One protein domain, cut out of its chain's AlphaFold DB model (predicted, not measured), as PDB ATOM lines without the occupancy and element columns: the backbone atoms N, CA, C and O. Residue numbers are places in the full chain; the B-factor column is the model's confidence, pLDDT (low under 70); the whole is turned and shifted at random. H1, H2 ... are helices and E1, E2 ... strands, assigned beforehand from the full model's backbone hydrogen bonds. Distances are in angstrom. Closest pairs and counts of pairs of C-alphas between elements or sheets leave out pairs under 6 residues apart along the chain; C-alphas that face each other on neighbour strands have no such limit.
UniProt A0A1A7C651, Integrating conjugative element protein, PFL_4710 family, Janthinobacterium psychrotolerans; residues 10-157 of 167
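AT A GLANCE: This is residues 10 to 157 of the 167 residues of the protein "Integrating conjugative element protein, PFL_4710 family" of Janthinobacterium psychrotolerans (UniProt A0A1A7C651). With little regular structure, this is a loop-rich body around one helix, H3, with hairpins E4-E5 and E1-E2 on two of its sides; the small pair E3-E6 makes a far end. The 148 printed residues include H1 H2 E1 E2 H3 E3 E4 E5 E6 in order, strands pairing antiparallel; the class is mixed, with 55 residues in named elements. It is compact, radius of gyration of the C-alphas 15.9 A, spanning 51 by 39 by 31 A.

HOW THE PARTS SIT: Start at the hairpin of E4, residues 106 to 112, and E5, residues 145 to 150: N 107 and O 149 are 2.9 A apart. E5 runs on at 59 degrees into E6, residues 153 to 156, antiparallel to E3, residues 90 to 93, with N 93 and O 153 2.9 A apart. In H3, residues 57 to 72, every O i to N i+4 pair is within hydrogen-bond range; its closest C-alphas to E5 are Ala 69 and Leu 148, 8.0 A. In the hairpin of E1, residues 33 to 36, and E2, residues 40 to 44, N 34 and O 43 are 2.9 A apart; Trp 42 and Lys 59 are the closest C-alphas of E2 and H3, 6.1 A. H1, residues 10 to 13, and H2, residues 18 to 22, only just touch, only at the corner, with 3 pairs of C-alphas within 8 A, closest Val 12 and Pro 18, 6.7 A. H2 has 0 of 1 O i to N i+4 pairs within range but 2 of 2 O i to N i+3; H1 is too short for the former.

IN THESE COORDINATES: Find C-alpha 57 at (174.346, 187.316, 103.545); H3 runs 22.7 A to C-alpha 72 at (163.934, 186.247, 123.674). E4 is 18.8 A long and E5 16.4 A.

THE WHOLE: Leu 130 and Val 157 have the C-alphas farthest apart, 51.7 A. The printed part has no cut; E2 to H3, H3 to E3, E3 to E4 and E4 to E5 are long links. Residues 88 and 94 are under pLDDT 70.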
ATOM      1  N   ALA A  10     154.915 189.908 112.876       96.00
ATOM      2  CA  ALA A  10     155.084 190.558 111.578       96.00
ATOM      3  C   ALA A  10     155.093 192.097 111.619       96.00
ATOM      4  O   ALA A  10     155.804 192.704 110.820       96.00
ATOM      5  N   LEU A  11     154.309 192.711 112.512       95.81
ATOM      6  CA  LEU A  11     154.141 194.165 112.581       95.81
ATOM      7  C   LEU A  11     155.409 194.874 113.066       95.81
ATOM      8  O   LEU A  11     155.855 195.827 112.427       95.81
ATOM      9  N   VAL A  12     156.002 194.408 114.166       96.06
ATOM     10  CA  VAL A  12     157.215 195.026 114.718       96.06
ATOM     11  C   VAL A  12     158.444 194.520 113.975       96.06
ATOM     12  O   VAL A  12     159.279 195.323 113.569       96.06
ATOM     13  N   TRP A  13     158.508 193.219 113.665       96.75
ATOM     14  CA  TRP A  13     159.617 192.636 112.909       96.75
ATOM     15  C   TRP A  13     159.818 193.292 111.538       96.75
ATOM     16  O   TRP A  13     160.953 193.463 111.108       96.75
ATOM     17  N   ARG A  14     158.752 193.700 110.838       95.50
ATOM     18  CA  ARG A  14     158.868 194.407 109.544       95.50
ATOM     19  C   ARG A  14     158.958 195.932 109.673       95.50
ATOM     20  O   ARG A  14     158.975 196.611 108.655       95.50
ATOM     21  N   GLY A  15     158.997 196.470 110.893       93.12
ATOM     22  CA  GLY A  15     159.081 197.911 111.136       93.12
ATOM     23  C   GLY A  15     157.804 198.697 110.815       93.12
ATOM     24  O   GLY A  15     157.874 199.913 110.676       93.12
ATOM     25  N   ILE A  16     156.642 198.037 110.702       93.81
ATOM     26  CA  ILE A  16     155.343 198.707 110.493       93.81
ATOM     27  C   ILE A  16     154.950 199.478 111.757       93.81
ATOM     28  O   ILE A  16     154.506 200.621 111.685       93.81
ATOM     29  N   VAL A  17     155.130 198.850 112.922       95.44
ATOM     30  CA  VAL A  17     154.986 199.505 114.226       95.44
ATOM     31  C   VAL A  17     156.383 199.917 114.702       95.44
ATOM     32  O   VAL A  17     157.195 199.042 115.011       95.44
ATOM     33  N   PRO A  18     156.690 201.223 114.798       94.19
ATOM     34  CA  PRO A  18     158.046 201.715 115.052       94.19
ATOM     35  C   PRO A  18     158.448 201.669 116.538       94.19
ATOM     36  O   PRO A  18     159.159 202.549 117.016       94.19
ATOM     37  N   ALA A  19     158.014 200.660 117.297       93.88
ATOM     38  CA  ALA A  19     158.310 200.566 118.730       93.88
ATOM     39  C   ALA A  19     159.823 200.479 119.010       93.88
ATOM     40  O   ALA A  19     160.322 201.095 119.947       93.88
ATOM     41  N   GLU A  20     160.570 199.792 118.140       95.50
ATOM     42  CA  GLU A  20     162.030 199.686 118.235       95.50
ATOM     43  C   GLU A  20     162.758 201.030 118.011       95.50
ATOM     44  O   GLU A  20     163.893 201.203 118.454       95.50
ATOM     45  N   LEU A  21     162.109 202.017 117.379       94.56
ATOM     46  CA  LEU A  21     162.673 203.360 117.185       94.56
ATOM     47  C   LEU A  21     162.647 204.212 118.461       94.56
ATOM     48  O   LEU A  21     163.218 205.301 118.473       94.56
ATOM     49  N   LEU A  22     161.995 203.738 119.527       94.50
ATOM     50  CA  LEU A  22     161.982 204.403 120.831       94.50
ATOM     51  C   LEU A  22     163.253 204.114 121.643       94.50
ATOM     52  O   LEU A  22     163.545 204.831 122.600       94.50
ATOM     53  N   TYR A  23     164.018 203.083 121.276       93.88
ATOM     54  CA  TYR A  23     165.278 202.761 121.939       93.88
ATOM     55  C   TYR A  23     166.389 203.723 121.496       93.88
ATOM     56  O   TYR A  23     166.628 203.863 120.294       93.88
ATOM     57  N   PRO A  24     167.133 204.355 122.425       93.69
ATOM     58  CA  PRO A  24     168.214 205.276 122.067       93.69
ATOM     59  C   PRO A  24     169.344 204.589 121.286       93.69
ATOM     60  O   PRO A  24     169.995 205.225 120.462       93.69
ATOM     61  N   GLN A  25     169.548 203.285 121.495       93.06
ATOM     62  CA  GLN A  25     170.555 202.483 120.795       93.06
ATOM     63  C   GLN A  25     170.327 202.433 119.280       93.06
ATOM     64  O   GLN A  25     171.275 202.220 118.535       93.06
ATOM     65  N   THR A  26     169.103 202.686 118.812       93.50
ATOM     66  CA  THR A  26     168.769 202.803 117.384       93.50
ATOM     67  C   THR A  26     169.519 203.951 116.699       93.50
ATOM     68  O   THR A  26     169.788 203.875 115.502       93.50
ATOM     69  N   TYR A  27     169.874 205.007 117.438       92.69
ATOM     70  CA  TYR A  27     170.455 206.234 116.875       92.69
ATOM     71  C   TYR A  27     171.925 206.448 117.227       92.69
ATOM     72  O   TYR A  27     172.512 207.421 116.764       92.69
ATOM     73  N   LEU A  28     172.514 205.587 118.060       91.31
ATOM     74  CA  LEU A  28     173.885 205.734 118.543       91.31
ATOM     75  C   LEU A  28     174.801 204.715 117.849       91.31
ATOM     76  O   LEU A  28     174.800 203.545 118.238       91.31
ATOM     77  N   PRO A  29     175.604 205.136 116.853       86.75
ATOM     78  CA  PRO A  29     176.543 204.245 116.182       86.75
ATOM     79  C   PRO A  29     177.547 203.642 117.164       86.75
ATOM     80  O   PRO A  29     177.993 204.303 118.106       86.75
ATOM     81  N   GLY A  30     177.921 202.385 116.938       86.50
ATOM     82  CA  GLY A  30     178.898 201.674 117.765       86.50
ATOM     83  C   GLY A  30     178.362 201.170 119.109       86.50
ATOM     84  O   GLY A  30     179.103 200.505 119.839       86.50
ATOM     85  N   VAL A  31     177.095 201.439 119.442       89.00
ATOM     86  CA  VAL A  31     176.419 200.880 120.617       89.00
ATOM     87  C   VAL A  31     175.671 199.614 120.218       89.00
ATOM     88  O   VAL A  31     174.813 199.635 119.345       89.00
ATOM     89  N   GLN A  32     175.965 198.506 120.908       90.69
ATOM     90  CA  GLN A  32     175.305 197.213 120.686       90.69
ATOM     91  C   GLN A  32     175.304 196.798 119.203       90.69
ATOM     92  O   GLN A  32     174.276 196.441 118.635       90.69
ATOM     93  N   GLU A  33     176.475 196.825 118.578       92.75
ATOM     94  CA  GLU A  33     176.677 196.330 117.216       92.75
ATOM     95  C   GLU A  33     177.356 194.964 117.231       92.75
ATOM     96  O   GLU A  33     178.128 194.661 118.137       92.75
ATOM     97  N   VAL A  34     177.083 194.133 116.228       94.56
ATOM     98  CA  VAL A  34     177.830 192.891 116.008       94.56
ATOM     99  C   VAL A  34     179.102 193.248 115.250       94.56
ATOM    100  O   VAL A  34     179.033 193.649 114.092       94.56
ATOM    101  N   GLY A  35     180.258 193.115 115.894       92.31
ATOM    102  CA  GLY A  35     181.541 193.578 115.368       92.31
ATOM    103  C   GLY A  35     182.357 194.380 116.380       92.31
ATOM    104  O   GLY A  35     181.918 194.649 117.498       92.31
ATOM    105  N   ILE A  36     183.564 194.778 115.987       86.19
ATOM    106  CA  ILE A  36     184.413 195.654 116.793       86.19
ATOM    107  C   ILE A  36     184.086 197.104 116.438       86.19
ATOM    108  O   ILE A  36     184.407 197.580 115.346       86.19
ATOM    109  N   SER A  37     183.469 197.807 117.390       79.44
ATOM    110  CA  SER A  37     183.106 199.221 117.258       79.44
ATOM    111  C   SER A  37     184.294 200.061 116.767       79.44
ATOM    112  O   SER A  37     185.392 199.980 117.317       79.44
ATOM    113  N   GLY A  38     184.079 200.832 115.697       76.31
ATOM    114  CA  GLY A  38     185.095 201.691 115.078       76.31
ATOM    115  C   GLY A  38     186.071 201.003 114.111       76.31
ATOM    116  O   GLY A  38     186.825 201.707 113.446       76.31
ATOM    117  N   LEU A  39     186.059 199.668 113.993       81.31
ATOM    118  CA  LEU A  39     186.918 198.922 113.059       81.31
ATOM    119  C   LEU A  39     186.112 198.108 112.045       81.31
ATOM    120  O   LEU A  39     186.297 198.272 110.843       81.31
ATOM    121  N   ASN A  40     185.216 197.240 112.518       86.69
ATOM    122  CA  ASN A  40     184.385 196.388 111.674       86.69
ATOM    123  C   ASN A  40     183.000 196.228 112.297       86.69
ATOM    124  O   ASN A  40     182.876 195.819 113.445       86.69
ATOM    125  N   THR A  41     181.949 196.489 111.526       90.62
ATOM    126  CA  THR A  41     180.567 196.269 111.962       90.62
ATOM    127  C   THR A  41     179.853 195.398 110.940       90.62
ATOM    128  O   THR A  41     179.865 195.667 109.739       90.62
ATOM    129  N   TRP A  42     179.297 194.283 111.401       93.19
ATOM    130  CA  TRP A  42     178.465 193.409 110.579       93.19
ATOM    131  C   TRP A  42     177.032 193.941 110.504       93.19
ATOM    132  O   TRP A  42     176.335 193.678 109.524       93.19
ATOM    133  N   GLY A  43     176.608 194.682 111.529       93.44
ATOM    134  CA  GLY A  43     175.305 195.322 111.623       93.44
ATOM    135  C   GLY A  43     174.941 195.679 113.064       93.44
ATOM    136  O   GLY A  43     175.441 195.087 114.025       93.44
ATOM    137  N   SER A  44     174.036 196.643 113.215       93.44
ATOM    138  CA  SER A  44     173.522 197.066 114.517       93.44
ATOM    139  C   SER A  44     172.509 196.069 115.081       93.44
ATOM    140  O   SER A  44     171.735 195.454 114.341       93.44
ATOM    141  N   LEU A  45     172.458 195.923 116.407       94.38
ATOM    142  CA  LEU A  45     171.388 195.158 117.045       94.38
ATOM    143  C   LEU A  45     170.057 195.919 116.952       94.38
ATOM    144  O   LEU A  45     169.053 195.312 116.599       94.38
ATOM    145  N   TYR A  46     170.063 197.234 117.190       94.69
ATOM    146  CA  TYR A  46     168.875 198.088 117.123       94.69
ATOM    147  C   TYR A  46     168.805 198.877 115.802       94.69
ATOM    148  O   TYR A  46     169.850 199.261 115.270       94.69
ATOM    149  N   PRO A  47     167.602 199.117 115.249       95.62
ATOM    150  CA  PRO A  47     166.317 198.574 115.698       95.62
ATOM    151  C   PRO A  47     166.243 197.064 115.407       95.62
ATOM    152  O   PRO A  47     166.744 196.611 114.372       95.62
ATOM    153  N   ARG A  48     165.637 196.262 116.296       94.88
ATOM    154  CA  ARG A  48     165.606 194.789 116.166       94.88
ATOM    155  C   ARG A  48     164.533 194.310 115.186       94.88
ATOM    156  O   ARG A  48     163.667 193.502 115.503       94.88
ATOM    157  N   VAL A  49     164.622 194.815 113.962       95.38
ATOM    158  CA  VAL A  49     163.764 194.456 112.830       95.38
ATOM    159  C   VAL A  49     164.387 193.332 112.000       95.38
ATOM    160  O   VAL A  49     165.570 193.006 112.122       95.38
ATOM    161  N   GLY A  50     163.598 192.753 111.104       93.69
ATOM    162  CA  GLY A  50     163.957 191.628 110.249       93.69
ATOM    163  C   GLY A  50     164.791 191.947 109.026       93.69
ATOM    164  O   GLY A  50     164.880 191.115 108.129       93.69
ATOM    165  N   SER A  51     165.379 193.137 108.969       92.00
ATOM    166  CA  SER A  51     166.214 193.587 107.863       92.00
ATOM    167  C   SER A  51     167.521 194.172 108.376       92.00
ATOM    168  O   SER A  51     167.533 194.972 109.316       92.00
ATOM    169  N   VAL A  52     168.623 193.812 107.731       93.94
ATOM    170  CA  VAL A  52     169.942 194.400 107.959       93.94
ATOM    171  C   VAL A  52     170.649 194.529 106.616       93.94
ATOM    172  O   VAL A  52     170.591 193.618 105.793       93.94
ATOM    173  N   THR A  53     171.293 195.667 106.382       92.06
ATOM    174  CA  THR A  53     172.079 195.884 105.166       92.06
ATOM    175  C   THR A  53     173.458 195.275 105.360       92.06
ATOM    176  O   THR A  53     174.257 195.783 106.142       92.06
ATOM    177  N   GLN A  54     173.738 194.185 104.656       92.06
ATOM    178  CA  GLN A  54     175.029 193.513 104.698       92.06
ATOM    179  C   GLN A  54     175.326 192.898 103.327       92.06
ATOM    180  O   GLN A  54     174.443 192.307 102.714       92.06
ATOM    181  N   GLN A  55     176.563 193.054 102.855       90.31
ATOM    182  CA  GLN A  55     177.009 192.533 101.559       90.31
ATOM    183  C   GLN A  55     177.188 191.013 101.588       90.31
ATOM    184  O   GLN A  55     176.974 190.347 100.585       90.31
ATOM    185  N   VAL A  56     177.573 190.469 102.746       91.25
ATOM    186  CA  VAL A  56     177.759 189.029 102.961       91.25
ATOM    187  C   VAL A  56     176.521 188.461 103.666       91.25
ATOM    188  O   VAL A  56     176.368 188.676 104.874       91.25
ATOM    189  N   PRO A  57     175.638 187.715 102.982       92.19
ATOM    190  CA  PRO A  57     174.346 187.316 103.545       92.19
ATOM    191  C   PRO A  57     174.447 186.545 104.864       92.19
ATOM    192  O   PRO A  57     173.697 186.816 105.800       92.19
ATOM    193  N   MET A  58     175.450 185.672 104.995       92.69
ATOM    194  CA  MET A  58     175.727 184.920 106.222       92.69
ATOM    195  C   MET A  58     175.958 185.829 107.439       92.69
ATOM    196  O   MET A  58     175.453 185.549 108.528       92.69
ATOM    197  N   LYS A  59     176.681 186.947 107.266       94.06
ATOM    198  CA  LYS A  59     176.876 187.948 108.329       94.06
ATOM    199  C   LYS A  59     175.555 188.635 108.671       94.06
ATOM    200  O   LYS A  59     175.262 188.836 109.846       94.06
ATOM    201  N   GLY A  60     174.738 188.951 107.665       94.62
ATOM    202  CA  GLY A  60     173.407 189.528 107.863       94.62
ATOM    203  C   GLY A  60     172.491 188.594 108.659       94.62
ATOM    204  O   GLY A  60     171.906 188.998 109.663       94.62
ATOM    205  N   ALA A  61     172.437 187.319 108.280       94.94
ATOM    206  CA  ALA A  61     171.672 186.298 108.985       94.94
ATOM    207  C   ALA A  61     172.162 186.091 110.432       94.94
ATOM    208  O   ALA A  61     171.338 185.966 111.339       94.94
ATOM    209  N   ALA A  62     173.476 186.147 110.676       95.62
ATOM    210  CA  ALA A  62     174.041 186.108 112.025       95.62
ATOM    211  C   ALA A  62     173.600 187.313 112.882       95.62
ATOM    212  O   ALA A  62     173.236 187.144 114.048       95.62
ATOM    213  N   VAL A  63     173.550 188.522 112.308       96.44
ATOM    214  CA  VAL A  63     173.015 189.713 112.997       96.44
ATOM    215  C   VAL A  63     171.533 189.532 113.338       96.44
ATOM    216  O   VAL A  63     171.124 189.820 114.462       96.44
ATOM    217  N   LEU A  64     170.721 189.010 112.412       96.50
ATOM    218  CA  LEU A  64     169.305 188.733 112.679       96.50
ATOM    219  C   LEU A  64     169.123 187.674 113.778       96.50
ATOM    220  O   LEU A  64     168.288 187.854 114.665       96.50
ATOM    221  N   ALA A  65     169.934 186.613 113.778       96.19
ATOM    222  CA  ALA A  65     169.936 185.612 114.844       96.19
ATOM    223  C   ALA A  65     170.287 186.238 116.205       96.19
ATOM    224  O   ALA A  65     169.616 185.973 117.206       96.19
ATOM    225  N   GLN A  66     171.275 187.139 116.235       96.75
ATOM    226  CA  GLN A  66     171.637 187.891 117.435       96.75
ATOM    227  C   GLN A  66     170.493 188.794 117.926       96.75
ATOM    228  O   GLN A  66     170.249 188.858 119.132       96.75
ATOM    229  N   ARG A  67     169.755 189.457 117.022       96.69
ATOM    230  CA  ARG A  67     168.561 190.257 117.366       96.69
ATOM    231  C   ARG A  67     167.499 189.408 118.044       96.69
ATOM    232  O   ARG A  67     167.038 189.763 119.126       96.69
ATOM    233  N   VAL A  68     167.170 188.260 117.456       96.50
ATOM    234  CA  VAL A  68     166.193 187.331 118.034       96.50
ATOM    235  C   VAL A  68     166.658 186.831 119.400       96.50
ATOM    236  O   VAL A  68     165.879 186.859 120.350       96.50
ATOM    237  N   ALA A  69     167.930 186.448 119.540       95.75
ATOM    238  CA  ALA A  69     168.490 186.034 120.825       95.75
ATOM    239  C   ALA A  69     168.381 187.138 121.886       95.75
ATOM    240  O   ALA A  69     168.043 186.866 123.041       95.75
ATOM    241  N   ASN A  70     168.628 188.391 121.500       95.69
ATOM    242  CA  ASN A  70     168.470 189.539 122.378       95.69
ATOM    243  C   ASN A  70     167.003 189.777 122.783       95.69
ATOM    244  O   ASN A  70     166.758 190.068 123.952       95.69
ATOM    245  N   ILE A  71     166.040 189.602 121.869       95.62
ATOM    246  CA  ILE A  71     164.598 189.710 122.161       95.62
ATOM    247  C   ILE A  71     164.181 188.638 123.172       95.62
ATOM    248  O   ILE A  71     163.673 188.956 124.246       95.62
ATOM    249  N   ILE A  72     164.440 187.364 122.863       94.94
ATOM    250  CA  ILE A  72     163.934 186.247 123.674       94.94
ATOM    251  C   ILE A  72     164.602 186.159 125.046       94.94
ATOM    252  O   ILE A  72     164.026 185.593 125.965       94.94
ATOM    253  N   SER A  73     165.808 186.701 125.211       92.81
ATOM    254  CA  SER A  73     166.537 186.667 126.488       92.81
ATOM    255  C   SER A  73     166.104 187.735 127.492       92.81
ATOM    256  O   SER A  73     166.622 187.749 128.607       92.81
ATOM    257  N   GLN A  74     165.180 188.620 127.119       91.62
ATOM    258  CA  GLN A  74     164.692 189.710 127.962       91.62
ATOM    259  C   GLN A  74     163.181 189.611 128.163       91.62
ATOM    260  O   GLN A  74     162.466 189.007 127.366       91.62
ATOM    261  N   SER A  75     162.669 190.237 129.220       89.56
ATOM    262  CA  SER A  75     161.231 190.431 129.425       89.56
ATOM    263  C   SER A  75     160.760 191.761 128.826       89.56
ATOM    264  O   SER A  75     161.564 192.666 128.599       89.56
ATOM    265  N   ALA A  76     159.453 191.877 128.566       91.12
ATOM    266  CA  ALA A  76     158.784 193.113 128.147       91.12
ATOM    267  C   ALA A  76     159.366 193.794 126.888       91.12
ATOM    268  O   ALA A  76     159.393 195.020 126.796       91.12
ATOM    269  N   GLN A  77     159.836 193.014 125.912       94.31
ATOM    270  CA  GLN A  77     160.228 193.562 124.611       94.31
ATOM    271  C   GLN A  77     158.979 193.834 123.756       94.31
ATOM    272  O   GLN A  77     157.995 193.101 123.893       94.31
ATOM    273  N   PRO A  78     158.987 194.843 122.867       94.88
ATOM    274  CA  PRO A  78     157.838 195.191 122.035       94.88
ATOM    275  C   PRO A  78     157.686 194.216 120.859       94.88
ATOM    276  O   PRO A  78     157.584 194.633 119.720       94.88
ATOM    277  N   HIS A  79     157.699 192.915 121.123       96.12
ATOM    278  CA  HIS A  79     157.628 191.850 120.130       96.12
ATOM    279  C   HIS A  79     156.681 190.744 120.619       96.12
ATOM    280  O   HIS A  79     156.430 190.609 121.817       96.12
ATOM    281  N   VAL A  80     156.185 189.908 119.708       95.25
ATOM    282  CA  VAL A  80     155.440 188.683 120.041       95.25
ATOM    283  C   VAL A  80     156.419 187.514 120.178       95.25
ATOM    284  O   VAL A  80     156.916 186.983 119.184       95.25
ATOM    285  N   TYR A  81     156.716 187.104 121.414       95.19
ATOM    286  CA  TYR A  81     157.709 186.063 121.704       95.19
ATOM    287  C   TYR A  81     157.439 185.343 123.033       95.19
ATOM    288  O   TYR A  81     156.741 185.852 123.909       95.19
ATOM    289  N   ALA A  82     158.030 184.159 123.195       93.81
ATOM    290  CA  ALA A  82     158.117 183.458 124.469       93.81
ATOM    291  C   ALA A  82     159.531 183.621 125.039       93.81
ATOM    292  O   ALA A  82     160.510 183.149 124.451       93.81
ATOM    293  N   ALA A  83     159.633 184.289 126.188       90.94
ATOM    294  CA  ALA A  83     160.908 184.543 126.842       90.94
ATOM    295  C   ALA A  83     161.652 183.232 127.152       90.94
ATOM    296  O   ALA A  83     161.070 182.234 127.579       90.94
ATOM    297  N   LEU A  84     162.959 183.242 126.920       88.19
ATOM    298  CA  LEU A  84     163.862 182.151 127.228       88.19
ATOM    299  C   LEU A  84     164.079 182.113 128.743       88.19
ATOM    300  O   LEU A  84     164.928 182.828 129.276       88.19
ATOM    301  N   SER A  85     163.313 181.264 129.421       81.44
ATOM    302  CA  SER A  85     163.505 180.945 130.833       81.44
ATOM    303  C   SER A  85     163.924 179.484 130.973       81.44
ATOM    304  O   SER A  85     163.293 178.619 130.364       81.44
ATOM    305  N   PRO A  86     164.965 179.173 131.757       76.94
ATOM    306  CA  PRO A  86     165.253 177.794 132.115       76.94
ATOM    307  C   PRO A  86     164.171 177.261 133.067       76.94
ATOM    308  O   PRO A  86     163.784 177.941 134.015       76.94
ATOM    309  N   ASP A  87     163.691 176.047 132.806       70.00
ATOM    310  CA  ASP A  87     162.623 175.384 133.563       70.00
ATOM    311  C   ASP A  87     163.157 174.089 134.185       70.00
ATOM    312  O   ASP A  87     163.103 173.014 133.590       70.00
ATOM    313  N   SER A  88     163.829 174.209 135.330       69.94
ATOM    314  CA  SER A  88     164.594 173.093 135.909       69.94
ATOM    315  C   SER A  88     164.592 173.048 137.441       69.94
ATOM    316  O   SER A  88     165.299 172.235 138.028       69.94
ATOM    317  N   GLY A  89     163.827 173.915 138.117       73.62
ATOM    318  CA  GLY A  89     163.840 174.014 139.587       73.62
ATOM    319  C   GLY A  89     165.127 174.617 140.176       73.62
ATOM    320  O   GLY A  89     165.316 174.621 141.393       73.62
ATOM    321  N   TYR A  90     166.015 175.146 139.331       79.00
ATOM    322  CA  TYR A  90     167.217 175.869 139.743       79.00
ATOM    323  C   TYR A  90     167.014 177.379 139.617       79.00
ATOM    324  O   TYR A  90     166.325 177.858 138.715       79.00
ATOM    325  N   ARG A  91     167.665 178.150 140.497       74.94
ATOM    326  CA  ARG A  91     167.788 179.597 140.317       74.94
ATOM    327  C   ARG A  91     169.046 179.876 139.518       74.94
ATOM    328  O   ARG A  91     170.139 179.482 139.917       74.94
ATOM    329  N   TYR A  92     168.874 180.587 138.418       77.69
ATOM    330  CA  TYR A  92     169.961 180.988 137.544       77.69
ATOM    331  C   TYR A  92     170.311 182.450 137.797       77.69
ATOM    332  O   TYR A  92     169.429 183.309 137.867       77.69
ATOM    333  N   PHE A  93     171.601 182.728 137.949       70.19
ATOM    334  CA  PHE A  93     172.132 184.076 138.112       70.19
ATOM    335  C   PHE A  93     172.694 184.572 136.780       70.19
ATOM    336  O   PHE A  93     173.126 183.785 135.941       70.19
ATOM    337  N   GLY A  94     172.669 185.888 136.565       66.62
ATOM    338  CA  GLY A  94     173.294 186.483 135.381       66.62
ATOM    339  C   GLY A  94     172.595 186.180 134.049       66.62
ATOM    340  O   GLY A  94     173.207 186.355 132.997       66.62
ATOM    341  N   LEU A  95     171.316 185.780 134.057       76.88
ATOM    342  CA  LEU A  95     170.491 185.665 132.845       76.88
ATOM    343  C   LEU A  95     170.072 187.047 132.321       76.88
ATOM    344  O   LEU A  95     168.894 187.374 132.242       76.88
ATOM    345  N   GLY A  96     171.058 187.880 132.002       85.00
ATOM    346  CA  GLY A  96     170.838 189.157 131.338       85.00
ATOM    347  C   GLY A  96     170.500 188.992 129.851       85.00
ATOM    348  O   GLY A  96     170.386 187.861 129.355       85.00
ATOM    349  N   PRO A  97     170.394 190.108 129.112       91.38
ATOM    350  CA  PRO A  97     170.263 190.077 127.662       91.38
ATOM    351  C   PRO A  97     171.413 189.314 127.006       91.38
ATOM    352  O   PRO A  97     172.557 189.356 127.469       91.38
ATOM    353  N   VAL A  98     171.117 188.657 125.890       93.50
ATOM    354  CA  VAL A  98     172.143 188.146 124.984       93.50
ATOM    355  C   VAL A  98     172.769 189.333 124.256       93.50
ATOM    356  O   VAL A  98     172.104 190.008 123.466       93.50
ATOM    357  N   LEU A  99     174.028 189.630 124.579       91.75
ATOM    358  CA  LEU A  99     174.760 190.790 124.067       91.75
ATOM    359  C   LEU A  99     175.712 190.383 122.935       91.75
ATOM    360  O   LEU A  99     176.240 189.268 122.957       91.75
ATOM    361  N   PRO A 100     175.929 191.256 121.935       92.38
ATOM    362  CA  PRO A 100     176.907 190.993 120.888       92.38
ATOM    363  C   PRO A 100     178.340 191.059 121.442       92.38
ATOM    364  O   PRO A 100     178.607 191.749 122.424       92.38
ATOM    365  N   ASN A 101     179.267 190.358 120.783       90.56
ATOM    366  CA  ASN A 101     180.720 190.385 121.028       90.56
ATOM    367  C   ASN A 101     181.198 189.930 122.425       90.56
ATOM    368  O   ASN A 101     182.392 190.009 122.709       90.56
ATOM    369  N   ASP A 102     180.318 189.422 123.293       89.38
ATOM    370  CA  ASP A 102     180.688 188.936 124.626       89.38
ATOM    371  C   ASP A 102     180.696 187.399 124.704       89.38
ATOM    372  O   ASP A 102     179.664 186.746 124.880       89.38
ATOM    373  N   SER A 103     181.903 186.824 124.649       89.25
ATOM    374  CA  SER A 103     182.128 185.373 124.739       89.25
ATOM    375  C   SER A 103     181.779 184.749 126.096       89.25
ATOM    376  O   SER A 103     181.657 183.522 126.182       89.25
ATOM    377  N   LYS A 104     181.641 185.558 127.158       87.44
ATOM    378  CA  LYS A 104     181.207 185.099 128.487       87.44
ATOM    379  C   LYS A 104     179.684 185.046 128.591       87.44
ATOM    380  O   LYS A 104     179.165 184.235 129.354       87.44
ATOM    381  N   ASN A 105     178.986 185.878 127.821       89.12
ATOM    382  CA  ASN A 105     177.529 185.958 127.797       89.12
ATOM    383  C   ASN A 105     176.905 184.841 126.947       89.12
ATOM    384  O   ASN A 105     176.035 184.102 127.420       89.12
ATOM    385  N   SER A 106     177.354 184.711 125.698       91.88
ATOM    386  CA  SER A 106     176.843 183.704 124.773       91.88
ATOM    387  C   SER A 106     177.851 183.348 123.687       91.88
ATOM    388  O   SER A 106     178.771 184.106 123.379       91.88
ATOM    389  N   LYS A 107     177.683 182.158 123.116       94.94
ATOM    390  CA  LYS A 107     178.442 181.695 121.958       94.94
ATOM    391  C   LYS A 107     177.507 181.051 120.952       94.94
ATOM    392  O   LYS A 107     176.456 180.528 121.310       94.94
ATOM    393  N   TRP A 108     177.936 181.040 119.706       96.19
ATOM    394  CA  TRP A 108     177.211 180.475 118.590       96.19
ATOM    395  C   TRP A 108     177.989 179.308 118.010       96.19
ATOM    396  O   TRP A 108     179.206 179.371 117.847       96.19
ATOM    397  N   GLN A 109     177.280 178.232 117.702       96.31
ATOM    398  CA  GLN A 109     177.828 177.101 116.972       96.31
ATOM    399  C   GLN A 109     177.052 176.944 115.679       96.31
ATOM    400  O   GLN A 109     175.839 176.760 115.686       96.31
ATOM    401  N   ARG A 110     177.757 176.994 114.560       94.75
ATOM    402  CA  ARG A 110     177.151 176.874 113.241       94.75
ATOM    403  C   ARG A 110     176.721 175.443 112.940       94.75
ATOM    404  O   ARG A 110     177.491 174.511 113.164       94.75
ATOM    405  N   LEU A 111     175.515 175.294 112.401       94.88
ATOM    406  CA  LEU A 111     174.938 174.013 111.989       94.88
ATOM    407  C   LEU A 111     174.848 173.880 110.469       94.88
ATOM    408  O   LEU A 111     175.140 172.816 109.936       94.88
ATOM    409  N   TYR A 112     174.472 174.959 109.786       94.50
ATOM    410  CA  TYR A 112     174.265 174.995 108.339       94.50
ATOM    411  C   TYR A 112     174.825 176.314 107.768       94.50
ATOM    412  O   TYR A 112     174.704 177.338 108.453       94.50
ATOM    413  N   PRO A 113     175.450 176.332 106.568       91.62
ATOM    414  CA  PRO A 113     175.580 175.234 105.590       91.62
ATOM    415  C   PRO A 113     176.614 174.158 105.935       91.62
ATOM    416  O   PRO A 113     176.408 172.990 105.618       91.62
ATOM    417  N   HIS A 114     177.683 174.521 106.645       91.31
ATOM    418  CA  HIS A 114     178.685 173.575 107.135       91.31
ATOM    419  C   HIS A 114     178.739 173.622 108.662       91.31
ATOM    420  O   HIS A 114     178.948 174.683 109.254       91.31
ATOM    421  N   SER A 115     178.552 172.472 109.307       92.81
ATOM    422  CA  SER A 115     178.573 172.372 110.764       92.81
ATOM    423  C   SER A 115     179.971 172.653 111.317       92.81
ATOM    424  O   SER A 115     180.946 172.049 110.869       92.81
ATOM    425  N   SER A 116     180.067 173.520 112.324       92.75
ATOM    426  CA  SER A 116     181.312 173.768 113.053       92.75
ATOM    427  C   SER A 116     181.389 172.913 114.319       92.75
ATOM    428  O   SER A 116     180.420 172.809 115.076       92.75
ATOM    429  N   ALA A 117     182.565 172.342 114.592       93.75
ATOM    430  CA  ALA A 117     182.853 171.654 115.854       93.75
ATOM    431  C   ALA A 117     183.166 172.627 117.008       93.75
ATOM    432  O   ALA A 117     183.198 172.222 118.168       93.75
ATOM    433  N   THR A 118     183.404 173.905 116.705       93.69
ATOM    434  CA  THR A 118     183.769 174.933 117.683       93.69
ATOM    435  C   THR A 118     182.670 175.982 117.823       93.69
ATOM    436  O   THR A 118     181.853 176.192 116.925       93.69
ATOM    437  N   CYS A 119     182.653 176.638 118.983       93.62
ATOM    438  CA  CYS A 119     181.773 177.768 119.260       93.62
ATOM    439  C   CYS A 119     182.546 179.080 119.113       93.62
ATOM    440  O   CYS A 119     183.678 179.186 119.587       93.62
ATOM    441  N   GLU A 120     181.905 180.092 118.548       93.50
ATOM    442  CA  GLU A 120     182.478 181.421 118.339       93.50
ATOM    443  C   GLU A 120     181.507 182.520 118.778       93.50
ATOM    444  O   GLU A 120     180.371 182.256 119.169       93.50
ATOM    445  N   VAL A 121     181.965 183.767 118.748       94.12
ATOM    446  CA  VAL A 121     181.094 184.936 118.882       94.12
ATOM    447  C   VAL A 121     181.017 185.594 117.514       94.12
ATOM    448  O   VAL A 121     182.025 185.664 116.812       94.12
ATOM    449  N   PHE A 122     179.840 186.075 117.125       94.69
ATOM    450  CA  PHE A 122     179.714 186.865 115.903       94.69
ATOM    451  C   PHE A 122     180.482 188.186 116.022       94.69
ATOM    452  O   PHE A 122     180.679 188.690 117.128       94.69
ATOM    453  N   GLY A 123     180.882 188.752 114.880       91.88
ATOM    454  CA  GLY A 123     181.597 190.029 114.825       91.88
ATOM    455  C   GLY A 123     183.118 189.917 114.712       91.88
ATOM    456  O   GLY A 123     183.815 190.899 114.973       91.88
ATOM    457  N   SER A 124     183.653 188.755 114.324       88.38
ATOM    458  CA  SER A 124     185.091 188.605 114.078       88.38
ATOM    459  C   SER A 124     185.586 189.624 113.041       88.38
ATOM    460  O   SER A 124     184.882 189.963 112.083       88.38
ATOM    461  N   ASN A 125     186.782 190.171 113.276       88.00
ATOM    462  CA  ASN A 125     187.379 191.160 112.385       88.00
ATOM    463  C   ASN A 125     188.118 190.460 111.248       88.00
ATOM    464  O   ASN A 125     189.164 189.851 111.459       88.00
ATOM    465  N   ASP A 126     187.568 190.584 110.047       86.69
ATOM    466  CA  ASP A 126     188.101 190.044 108.803       86.69
ATOM    467  C   ASP A 126     188.489 191.145 107.797       86.69
ATOM    468  O   ASP A 126     188.771 190.854 106.643       86.69
ATOM    469  N   THR A 127     188.564 192.410 108.230       84.50
ATOM    470  CA  THR A 127     188.803 193.574 107.347       84.50
ATOM    471  C   THR A 127     190.172 193.548 106.658       84.50
ATOM    472  O   THR A 127     190.318 194.058 105.553       84.50
ATOM    473  N   MET A 128     191.178 192.959 107.309       83.38
ATOM    474  CA  MET A 128     192.541 192.810 106.768       83.38
ATOM    475  C   MET A 128     192.793 191.419 106.163       83.38
ATOM    476  O   MET A 128     193.923 191.097 105.806       83.38
ATOM    477  N   SER A 129     191.764 190.571 106.095       85.25
ATOM    478  CA  SER A 129     191.861 189.230 105.525       85.25
ATOM    479  C   SER A 129     191.601 189.268 104.018       85.25
ATOM    480  O   SER A 129     190.810 190.072 103.534       85.25
ATOM    481  N   LEU A 130     192.243 188.365 103.271       83.69
ATOM    482  CA  LEU A 130     191.938 188.146 101.850       83.69
ATOM    483  C   LEU A 130     190.584 187.450 101.644       83.69
ATOM    484  O   LEU A 130     190.068 187.443 100.531       83.69
ATOM    485  N   THR A 131     190.037 186.855 102.705       84.62
ATOM    486  CA  THR A 131     188.740 186.176 102.727       84.62
ATOM    487  C   THR A 131     187.854 186.727 103.838       84.62
ATOM    488  O   THR A 131     188.335 187.063 104.923       84.62
ATOM    489  N   THR A 132     186.548 186.797 103.595       86.50
ATOM    490  CA  THR A 132     185.559 187.170 104.610       86.50
ATOM    491  C   THR A 132     185.077 185.954 105.410       86.50
ATOM    492  O   THR A 132     185.161 184.817 104.959       86.50
ATOM    493  N   TRP A 133     184.512 186.183 106.598       88.81
ATOM    494  CA  TRP A 133     183.920 185.151 107.461       88.81
ATOM    495  C   TRP A 133     182.862 184.280 106.754       88.81
ATOM    496  O   TRP A 133     182.657 183.134 107.143       88.81
ATOM    497  N   GLY A 134     182.211 184.803 105.708       84.25
ATOM    498  CA  GLY A 134     181.250 184.050 104.895       84.25
ATOM    499  C   GLY A 134     181.850 183.238 103.740       84.25
ATOM    500  O   GLY A 134     181.132 182.440 103.139       84.25
ATOM    501  N   ASP A 135     183.132 183.407 103.410       85.88
ATOM    502  CA  ASP A 135     183.719 182.785 102.221       85.88
ATOM    503  C   ASP A 135     183.814 181.267 102.361       85.88
ATOM    504  O   ASP A 135     184.317 180.730 103.349       85.88
ATOM    505  N   GLY A 136     183.304 180.559 101.351       82.94
ATOM    506  CA  GLY A 136     183.172 179.100 101.381       82.94
ATOM    507  C   GLY A 136     182.140 178.593 102.396       82.94
ATOM    508  O   GLY A 136     182.070 177.393 102.637       82.94
ATOM    509  N   GLN A 137     181.357 179.494 103.002       84.12
ATOM    510  CA  GLN A 137     180.339 179.188 104.008       84.12
ATOM    511  C   GLN A 137     178.956 179.752 103.642       84.12
ATOM    512  O   GLN A 137     178.061 179.782 104.490       84.12
ATOM    513  N   SER A 138     178.768 180.188 102.397       84.00
ATOM    514  CA  SER A 138     177.473 180.614 101.861       84.00
ATOM    515  C   SER A 138     176.607 179.415 101.472       84.00
ATOM    516  O   SER A 138     177.109 178.415 100.961       84.00
ATOM    517  N   SER A 139     175.300 179.520 101.717       87.19
ATOM    518  CA  SER A 139     174.298 178.552 101.258       87.19
ATOM    519  C   SER A 139     173.714 179.040  99.927       87.19
ATOM    520  O   SER A 139     173.411 180.227  99.831       87.19
ATOM    521  N   PRO A 140     173.507 178.165  98.926       86.44
ATOM    522  CA  PRO A 140     172.788 178.519  97.696       86.44
ATOM    523  C   PRO A 140     171.372 179.065  97.939       86.44
ATOM    524  O   PRO A 140     170.858 179.851  97.150       86.44
ATOM    525  N   GLU A 141     170.738 178.634  99.027       89.19
ATOM    526  CA  GLU A 141     169.395 179.021  99.454       89.19
ATOM    527  C   GLU A 141     169.389 180.246 100.380       89.19
ATOM    528  O   GLU A 141     168.320 180.656 100.833       89.19
ATOM    529  N   GLU A 142     170.562 180.807 100.699       88.62
ATOM    530  CA  GLU A 142     170.726 181.921 101.643       88.62
ATOM    531  C   GLU A 142     170.100 181.631 103.023       88.62
ATOM    532  O   GLU A 142     169.645 182.519 103.751       88.62
ATOM    533  N   ALA A 143     170.079 180.347 103.388       91.75
ATOM    534  CA  ALA A 143     169.568 179.852 104.653       91.75
ATOM    535  C   ALA A 143     170.725 179.536 105.602       91.75
ATOM    536  O   ALA A 143     171.763 179.010 105.205       91.75
ATOM    537  N   TYR A 144     170.544 179.829 106.888       95.00
ATOM    538  CA  TYR A 144     171.592 179.643 107.887       95.00
ATOM    539  C   TYR A 144     171.004 179.215 109.227       95.00
ATOM    540  O   TYR A 144     169.903 179.626 109.597       95.00
ATOM    541  N   SER A 145     171.745 178.385 109.958       95.44
ATOM    542  CA  SER A 145     171.310 177.874 111.257       95.44
ATOM    543  C   SER A 145     172.474 177.772 112.229       95.44
ATOM    544  O   SER A 145     173.573 177.332 111.871       95.44
ATOM    545  N   TRP A 146     172.206 178.147 113.479       96.50
ATOM    546  CA  TRP A 146     173.162 178.113 114.575       96.50
ATOM    547  C   TRP A 146     172.492 177.646 115.866       96.50
ATOM    548  O   TRP A 146     171.341 177.977 116.141       96.50
ATOM    549  N   ASN A 147     173.256 176.944 116.696       96.44
ATOM    550  CA  ASN A 147     172.943 176.743 118.102       96.44
ATOM    551  C   ASN A 147     173.441 177.932 118.922       96.44
ATOM    552  O   ASN A 147     174.595 178.346 118.789       96.44
ATOM    553  N   LEU A 148     172.583 178.430 119.811       94.56
ATOM    554  CA  LEU A 148     172.931 179.424 120.819       94.56
ATOM    555  C   LEU A 148     173.314 178.724 122.123       94.56
ATOM    556  O   LEU A 148     172.486 178.077 122.764       94.56
ATOM    557  N   TRP A 149     174.551 178.922 122.548       92.44
ATOM    558  CA  TRP A 149     175.079 178.426 123.808       92.44
ATOM    559  C   TRP A 149     175.148 179.553 124.826       92.44
ATOM    560  O   TRP A 149     175.760 180.595 124.587       92.44
ATOM    561  N   ARG A 150     174.547 179.331 125.995       88.12
ATOM    562  CA  ARG A 150     174.624 180.253 127.129       88.12
ATOM    563  C   ARG A 150     175.223 179.542 128.323       88.12
ATOM    564  O   ARG A 150     174.883 178.395 128.608       88.12
ATOM    565  N   ARG A 151     176.102 180.237 129.038       82.06
ATOM    566  CA  ARG A 151     176.611 179.738 130.309       82.06
ATOM    567  C   ARG A 151     175.551 179.980 131.373       82.06
ATOM    568  O   ARG A 151     175.157 181.114 131.617       82.06
ATOM    569  N   LEU A 152     175.089 178.897 131.978       80.62
ATOM    570  CA  LEU A 152     174.119 178.934 133.056       80.62
ATOM    571  C   LEU A 152     174.862 178.744 134.378       80.62
ATOM    572  O   LEU A 152     175.365 177.658 134.657       80.62
ATOM    573  N   GLU A 153     174.949 179.800 135.180       78.88
ATOM    574  CA  GLU A 153     175.414 179.702 136.564       78.88
ATOM    575  C   GLU A 153     174.187 179.576 137.466       78.88
ATOM    576  O   GLU A 153     173.306 180.439 137.445       78.88
ATOM    577  N   CYS A 154     174.080 178.470 138.206       77.50
ATOM    578  CA  CYS A 154     172.886 178.173 138.987       77.50
ATOM    579  C   CYS A 154     173.183 177.637 140.383       77.50
ATOM    580  O   CYS A 154     174.232 177.047 140.638       77.50
ATOM    581  N   CYS A 155     172.208 177.825 141.269       75.62
ATOM    582  CA  CYS A 155     172.130 177.156 142.559       75.62
ATOM    583  C   CYS A 155     170.789 176.430 142.657       75.62
ATOM    584  O   CYS A 155     169.759 176.932 142.191       75.62
ATOM    585  N   LYS A 156     170.798 175.243 143.270       79.75
ATOM    586  CA  LYS A 156     169.557 174.547 143.610       79.75
ATOM    587  C   LYS A 156     168.789 175.405 144.611       79.75
ATOM    588  O   LYS A 156     169.379 175.913 145.565       79.75
ATOM    589  N   VAL A 157     167.497 175.604 144.367       73.25
ATOM    590  CA  VAL A 157     166.646 176.304 145.329       73.25
ATOM    591  C   VAL A 157     166.388 175.344 146.485       73.25
ATOM    592  O   VAL A 157     165.692 174.348 146.320       73.25
TER     593      VAL A 157